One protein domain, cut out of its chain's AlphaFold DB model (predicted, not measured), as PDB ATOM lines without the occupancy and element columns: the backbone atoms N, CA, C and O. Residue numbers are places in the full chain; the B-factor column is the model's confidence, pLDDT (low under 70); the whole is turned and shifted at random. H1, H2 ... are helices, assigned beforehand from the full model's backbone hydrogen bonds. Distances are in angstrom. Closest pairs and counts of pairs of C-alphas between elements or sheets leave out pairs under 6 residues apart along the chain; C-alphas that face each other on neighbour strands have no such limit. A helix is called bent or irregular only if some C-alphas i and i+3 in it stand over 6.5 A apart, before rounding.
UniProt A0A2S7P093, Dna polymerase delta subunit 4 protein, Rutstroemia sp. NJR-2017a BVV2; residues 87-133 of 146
ATOM      1  N   GLU A  87     -49.220 -22.919 -23.470       87.62
ATOM      2  CA  GLU A  87     -48.584 -23.601 -22.341       87.62
ATOM      3  C   GLU A  87     -48.998 -25.074 -22.240       87.62
ATOM      4  O   GLU A  87     -48.141 -25.928 -22.016       87.62
ATOM      5  N   GLU A  88     -50.273 -25.404 -22.459       87.31
ATOM      6  CA  GLU A  88     -50.764 -26.790 -22.444       87.31
ATOM      7  C   GLU A  88     -50.155 -27.629 -23.574       87.31
ATOM      8  O   GLU A  88     -49.786 -28.793 -23.378       87.31
ATOM      9  N   ILE A  89     -49.971 -27.028 -24.754       92.12
ATOM     10  CA  ILE A  89     -49.302 -27.679 -25.888       92.12
ATOM     11  C   ILE A  89     -47.840 -27.977 -25.539       92.12
ATOM     12  O   ILE A  89     -47.312 -29.032 -25.897       92.12
ATOM     13  N   LEU A  90     -47.163 -27.059 -24.845       91.31
ATOM     14  CA  LEU A  90     -45.793 -27.274 -24.384       91.31
ATOM     15  C   LEU A  90     -45.728 -28.337 -23.286       91.31
ATOM     16  O   LEU A  90     -44.853 -29.199 -23.346       91.31
ATOM     17  N   ALA A  91     -46.661 -28.318 -22.333       89.00
ATOM     18  CA  ALA A  91     -46.748 -29.308 -21.265       89.00
ATOM     19  C   ALA A  91     -46.942 -30.723 -21.827       89.00
ATOM     20  O   ALA A  91     -46.244 -31.648 -21.418       89.00
ATOM     21  N   SER A  92     -47.790 -30.869 -22.847       89.88
ATOM     22  CA  SER A  92     -48.061 -32.152 -23.512       89.88
ATOM     23  C   SER A  92     -46.839 -32.745 -24.227       89.88
ATOM     24  O   SER A  92     -46.776 -33.948 -24.463       89.88
ATOM     25  N   LYS A  93     -45.842 -31.920 -24.573       95.00
ATOM     26  CA  LYS A  93     -44.581 -32.369 -25.192       95.00
ATOM     27  C   LYS A  93     -43.559 -32.867 -24.170       95.00
ATOM     28  O   LYS A  93     -42.543 -33.448 -24.555       95.00
ATOM     29  N   ILE A  94     -43.761 -32.596 -22.880       94.00
ATOM     30  CA  ILE A  94     -42.826 -32.994 -21.829       94.00
ATOM     31  C   ILE A  94     -43.048 -34.473 -21.512       94.00
ATOM     32  O   ILE A  94     -44.131 -34.886 -21.124       94.00
ATOM     33  N   THR A  95     -41.990 -35.273 -21.651       96.25
ATOM     34  CA  THR A  95     -42.027 -36.700 -21.323       96.25
ATOM     35  C   THR A  95     -41.782 -36.946 -19.834       96.25
ATOM     36  O   THR A  95     -41.013 -36.230 -19.184       96.25
ATOM     37  N   ASP A  96     -42.333 -38.040 -19.307       93.81
ATOM     38  CA  ASP A  96     -42.116 -38.472 -17.917       93.81
ATOM     39  C   ASP A  96     -40.635 -38.658 -17.566       93.81
ATOM     40  O   ASP A  96     -40.208 -38.404 -16.437       93.81
ATOM     41  N   ALA A  97     -39.825 -39.089 -18.536       94.81
ATOM     42  CA  ALA A  97     -38.384 -39.228 -18.362       94.81
ATOM     43  C   ALA A  97     -37.724 -37.879 -18.040       94.81
ATOM     44  O   ALA A  97     -36.892 -37.799 -17.135       94.81
ATOM     45  N   LYS A  98     -38.144 -36.806 -18.723       95.44
ATOM     46  CA  LYS A  98     -37.644 -35.446 -18.492       95.44
ATOM     47  C   LYS A  98     -38.048 -34.929 -17.111       95.44
ATOM     48  O   LYS A  98     -37.226 -34.321 -16.428       95.44
ATOM     49  N   ILE A  99     -39.271 -35.232 -16.669       94.12
ATOM     50  CA  ILE A  99     -39.758 -34.884 -15.323       94.12
ATOM     51  C   ILE A  99     -38.906 -35.578 -14.251       94.12
ATOM     52  O   ILE A  99     -38.445 -34.935 -13.307       94.12
ATOM     53  N   LYS A 100     -38.631 -36.879 -14.417       94.62
ATOM     54  CA  LYS A 100     -37.786 -37.652 -13.491       94.62
ATOM     55  C   LYS A 100     -36.354 -37.118 -13.434       94.62
ATOM     56  O   LYS A 100     -35.831 -36.937 -12.339       94.62
ATOM     57  N   GLN A 101     -35.740 -36.832 -14.583       95.50
ATOM     58  CA  GLN A 101     -34.388 -36.264 -14.649       95.50
ATOM     59  C   GLN A 101     -34.305 -34.898 -13.962       95.50
ATOM     60  O   GLN A 101     -33.412 -34.667 -13.147       95.50
ATOM     61  N   TYR A 102     -35.265 -34.012 -14.239       94.06
ATOM     62  CA  TYR A 102     -35.359 -32.712 -13.577       94.06
ATOM     63  C   TYR A 102     -35.443 -32.865 -12.054       94.06
ATOM     64  O   TYR A 102     -34.705 -32.212 -11.313       94.06
ATOM     65  N   TRP A 103     -36.314 -33.762 -11.585       93.38
ATOM     66  CA  TRP A 103     -36.505 -33.987 -10.159       93.38
ATOM     67  C   TRP A 103     -35.255 -34.565  -9.481       93.38
ATOM     68  O   TRP A 103     -34.881 -34.116  -8.400       93.38
ATOM     69  N   GLN A 104     -34.558 -35.500 -10.133       92.19
ATOM     70  CA  GLN A 104     -33.283 -36.034  -9.642       92.19
ATOM     71  C   GLN A 104     -32.219 -34.940  -9.506       92.19
ATOM     72  O   GLN A 104     -31.557 -34.872  -8.472       92.19
ATOM     73  N   GLY A 105     -32.092 -34.054 -10.498       93.50
ATOM     74  CA  GLY A 105     -31.182 -32.909 -10.424       93.50
ATOM     75  C   GLY A 105     -31.509 -31.983  -9.248       93.50
ATOM     76  O   GLY A 105     -30.616 -31.577  -8.508       93.50
ATOM     77  N   ARG A 106     -32.798 -31.714  -8.995       90.56
ATOM     78  CA  ARG A 106     -33.222 -30.954  -7.807       90.56
ATOM     79  C   ARG A 106     -32.904 -31.662  -6.493       90.56
ATOM     80  O   ARG A 106     -32.496 -30.997  -5.542       90.56
ATOM     81  N   GLU A 107     -33.109 -32.977  -6.404       90.19
ATOM     82  CA  GLU A 107     -32.781 -33.731  -5.188       90.19
ATOM     83  C   GLU A 107     -31.274 -33.761  -4.917       90.19
ATOM     84  O   GLU A 107     -30.882 -33.682  -3.756       90.19
ATOM     85  N   GLN A 108     -30.430 -33.784  -5.952       90.56
ATOM     86  CA  GLN A 108     -28.970 -33.709  -5.804       90.56
ATOM     87  C   GLN A 108     -28.492 -32.369  -5.228       90.56
ATOM     88  O   GLN A 108     -27.503 -32.335  -4.503       90.56
ATOM     89  N   LEU A 109     -29.204 -31.270  -5.500       91.00
ATOM     90  CA  LEU A 109     -28.881 -29.954  -4.939       91.00
ATOM     91  C   LEU A 109     -29.225 -29.831  -3.444       91.00
ATOM     92  O   LEU A 109     -28.812 -28.870  -2.792       91.00
ATOM     93  N   ARG A 110     -29.998 -30.764  -2.869       87.56
ATOM     94  CA  ARG A 110     -30.349 -30.709  -1.446       87.56
ATOM     95  C   ARG A 110     -29.198 -31.186  -0.566       87.56
ATOM     96  O   ARG A 110     -28.690 -32.288  -0.720       87.56
ATOM     97  N   LEU A 111     -28.931 -30.414   0.486       87.62
ATOM     98  CA  LEU A 111     -27.975 -30.767   1.543       87.62
ATOM     99  C   LEU A 111     -28.432 -31.937   2.431       87.62
ATOM    100  O   LEU A 111     -27.612 -32.567   3.087       87.62
ATOM    101  N   ALA A 112     -29.739 -32.218   2.488       86.31
ATOM    102  CA  ALA A 112     -30.292 -33.264   3.347       86.31
ATOM    103  C   ALA A 112     -31.342 -34.114   2.615       86.31
ATOM    104  O   ALA A 112     -32.191 -33.558   1.907       86.31
ATOM    105  N   PRO A 113     -31.381 -35.439   2.834       83.50
ATOM    106  CA  PRO A 113     -32.367 -36.316   2.209       83.50
ATOM    107  C   PRO A 113     -33.788 -36.066   2.742       83.50
ATOM    108  O   PRO A 113     -33.986 -35.725   3.909       83.50
ATOM    109  N   ARG A 114     -34.809 -36.261   1.895       83.88
ATOM    110  CA  ARG A 114     -36.225 -36.164   2.292       83.88
ATOM    111  C   ARG A 114     -36.731 -37.510   2.820       83.88
ATOM    112  O   ARG A 114     -37.416 -38.254   2.125       83.88
ATOM    113  N   VAL A 115     -36.382 -37.834   4.065       84.25
ATOM    114  CA  VAL A 115     -36.655 -39.158   4.662       84.25
ATOM    115  C   VAL A 115     -38.145 -39.528   4.729       84.25
ATOM    116  O   VAL A 115     -38.472 -40.691   4.529       84.25
ATOM    117  N   HIS A 116     -39.046 -38.554   4.894       83.81
ATOM    118  CA  HIS A 116     -40.503 -38.772   4.954       83.81
ATOM    119  C   HIS A 116     -41.205 -38.738   3.586       83.81
ATOM    120  O   HIS A 116     -42.427 -38.791   3.520       83.81
ATOM    121  N   GLN A 117     -40.460 -38.575   2.489       85.62
ATOM    122  CA  GLN A 117     -41.027 -38.443   1.140       85.62
ATOM    123  C   GLN A 117     -40.640 -39.605   0.218       85.62
ATOM    124  O   GLN A 117     -40.923 -39.560  -0.977       85.62
ATOM    125  N   LYS A 118     -40.006 -40.652   0.762       84.62
ATOM    126  CA  LYS A 118     -39.548 -41.814  -0.014       84.62
ATOM    127  C   LYS A 118     -40.698 -42.581  -0.669       84.62
ATOM    128  O   LYS A 118     -40.529 -43.057  -1.784       84.62
ATOM    129  N   GLU A 119     -41.846 -42.645  -0.002       89.56
ATOM    130  CA  GLU A 119     -43.035 -43.373  -0.466       89.56
ATOM    131  C   GLU A 119     -43.873 -42.582  -1.482       89.56
ATOM    132  O   GLU A 119     -44.761 -43.143  -2.112       89.56
ATOM    133  N   LEU A 120     -43.582 -41.290  -1.679       90.75
ATOM    134  CA  LEU A 120     -44.333 -40.443  -2.607       90.75
ATOM    135  C   LEU A 120     -43.858 -40.640  -4.039       90.75
ATOM    136  O   LEU A 120     -42.649 -40.722  -4.302       90.75
ATOM    137  N   SER A 121     -44.809 -40.610  -4.965       93.75
ATOM    138  CA  SER A 121     -44.538 -40.573  -6.398       93.75
ATOM    139  C   SER A 121     -43.841 -39.264  -6.799       93.75
ATOM    140  O   SER A 121     -43.914 -38.251  -6.102       93.75
ATOM    141  N   VAL A 122     -43.158 -39.256  -7.950       92.25
ATOM    142  CA  VAL A 122     -42.487 -38.041  -8.457       92.25
ATOM    143  C   VAL A 122     -43.494 -36.906  -8.674       92.25
ATOM    144  O   VAL A 122     -43.196 -35.767  -8.333       92.25
ATOM    145  N   ALA A 123     -44.699 -37.221  -9.158       92.31
ATOM    146  CA  ALA A 123     -45.763 -36.241  -9.371       92.31
ATOM    147  C   ALA A 123     -46.180 -35.546  -8.064       92.31
ATOM    148  O   ALA A 123     -46.202 -34.321  -8.001       92.31
ATOM    149  N   GLU A 124     -46.421 -36.301  -6.988       92.31
ATOM    150  CA  GLU A 124     -46.783 -35.727  -5.682       92.31
ATOM    151  C   GLU A 124     -45.655 -34.890  -5.080       92.31
ATOM    152  O   GLU A 124     -45.905 -33.859  -4.454       92.31
ATOM    153  N   ARG A 125     -44.399 -35.315  -5.260       91.31
ATOM    154  CA  ARG A 125     -43.244 -34.533  -4.803       91.31
ATOM    155  C   ARG A 125     -43.158 -33.192  -5.534       91.31
ATOM    156  O   ARG A 125     -42.902 -32.178  -4.888       91.31
ATOM    157  N   VAL A 126     -43.400 -33.191  -6.847       91.50
ATOM    158  CA  VAL A 126     -43.439 -31.981  -7.681       91.50
ATOM    159  C   VAL A 126     -44.592 -31.067  -7.264       91.50
ATOM    160  O   VAL A 126     -44.362 -29.879  -7.061       91.50
ATOM    161  N   LEU A 127     -45.798 -31.607  -7.064       90.38
ATOM    162  CA  LEU A 127     -46.967 -30.831  -6.634       90.38
ATOM    163  C   LEU A 127     -46.751 -30.165  -5.272       90.38
ATOM    164  O   LEU A 127     -46.994 -28.974  -5.128       90.38
ATOM    165  N   ARG A 128     -46.201 -30.889  -4.290       89.00
ATOM    166  CA  ARG A 128     -45.885 -30.305  -2.973       89.00
ATOM    167  C   ARG A 128     -44.854 -29.187  -3.052       89.00
ATOM    168  O   ARG A 128     -44.920 -28.236  -2.280       89.00
ATOM    169  N   GLU A 129     -43.863 -29.331  -3.931       88.50
ATOM    170  CA  GLU A 129     -42.882 -28.272  -4.160       88.50
ATOM    171  C   GLU A 129     -43.562 -27.038  -4.752       88.50
ATOM    172  O   GLU A 129     -43.310 -25.931  -4.288       88.50
ATOM    173  N   TRP A 130     -44.443 -27.245  -5.731       90.12
ATOM    174  CA  TRP A 130     -45.205 -26.189  -6.386       90.12
ATOM    175  C   TRP A 130     -46.123 -25.442  -5.408       90.12
ATOM    176  O   TRP A 130     -46.086 -24.215  -5.388       90.12
ATOM    177  N   ASP A 131     -46.823 -26.147  -4.513       87.50
ATOM    178  CA  ASP A 131     -47.653 -25.534  -3.461       87.50
ATOM    179  C   ASP A 131     -46.847 -24.650  -2.492       87.50
ATOM    180  O   ASP A 131     -47.369 -23.700  -1.910       87.50
ATOM    181  N   CYS A 132     -45.557 -24.945  -2.304       82.62
ATOM    182  CA  CYS A 132     -44.665 -24.142  -1.464       82.62
ATOM    183  C   CYS A 132     -44.013 -22.970  -2.221       82.62
ATOM    184  O   CYS A 132     -43.341 -22.142  -1.600       82.62
ATOM    185  N   MET A 133     -44.152 -22.900  -3.549       85.88
ATOM    186  CA  MET A 133     -43.584 -21.822  -4.353       85.88
ATOM    187  C   MET A 133     -44.464 -20.574  -4.271       85.88
ATOM    188  O   MET A 133     -45.587 -20.535  -4.762       85.88
TER     189      MET A 133
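Overview. This is residues 87 to 133 of the 146 residues of the protein "Dna polymerase delta subunit 4 protein" of Rutstroemia sp. NJR-2017a BVV2 (UniProt A0A2S7P093). The longest helix, H2, makes one side of an open loop: after it the chain swings out through the long unnamed stretch 109 to 121 and folds back to H3, which stands crosswise to H2 at a steep angle. The short helix H1 sticks out beyond the beginning of H2, at the other end of the longest axis from the far bend of that stretch around Ala 112. The printed part has 47 residues with three named helices, in the order H1, H2, H3, and no named strand; the class is all helix. The whole is only just loose, close to compact, with a radius of gyration of the C-alphas of 11.9 A, and its elongated outline spans 35 by 20 by 19 A.

Arrangement. H1, residues 87 to 92, touches no helix. A tight link of 3 residues joins it to H2, residues 96 to 108, yet H1 and H2 are apart. H3, residues 122 to 131, follows H2 after a long link of 13 residues. H2 and H3 only just touch, with 3 pairs of C-alphas within 8 A, and H2 does so with residues 100 to 103 alone. The closest C-alphas of the two are those of Lys 100 and Val 122, 6.9 A apart, and the helices are 12.0 A from centre to centre. Their lines stand at a steep tilt of 64 degrees, and they run the same way. H1 and H3 are apart. In H1, H2 and H3 every O i to N i+4 pair is within hydrogen-bond range.

Along the chain. H1 runs from Glu 87, with its C-alpha at (-48.584, -23.601, -22.341), to Ser 92. H2 runs from Asp 96, with its C-alpha at (-42.116, -38.472, -17.917), to Gln 108, and is 18.5 A from first to last C-alpha. H3 runs from Val 122 to Asp 131, whose C-alpha is at (-47.653, -25.534, -3.461), and is 14.4 A from first to last C-alpha. No helix is bent or irregular.

Size, cuts and confidence. The two C-alphas farthest apart are those of Ile 89 and Ala 112, at 35.3 A, while the C-alphas of Glu 87 and Met 133, the first and last printed, are 18.8 A apart. Three stretches stand free: residues 87 to 95, of which 87 to 92 belong to H1; residues 105 to 116, of which 105 to 108 belong to H2; and residues 127 to 133, of which 127 to 131 belong to H3. The C-alphas of residues 109 to 121 lie 9 to 17 A from the mean of all C-alphas. The printed part has no cut. The mean pLDDT of the printed part is 90.2, and no printed residue is under 70.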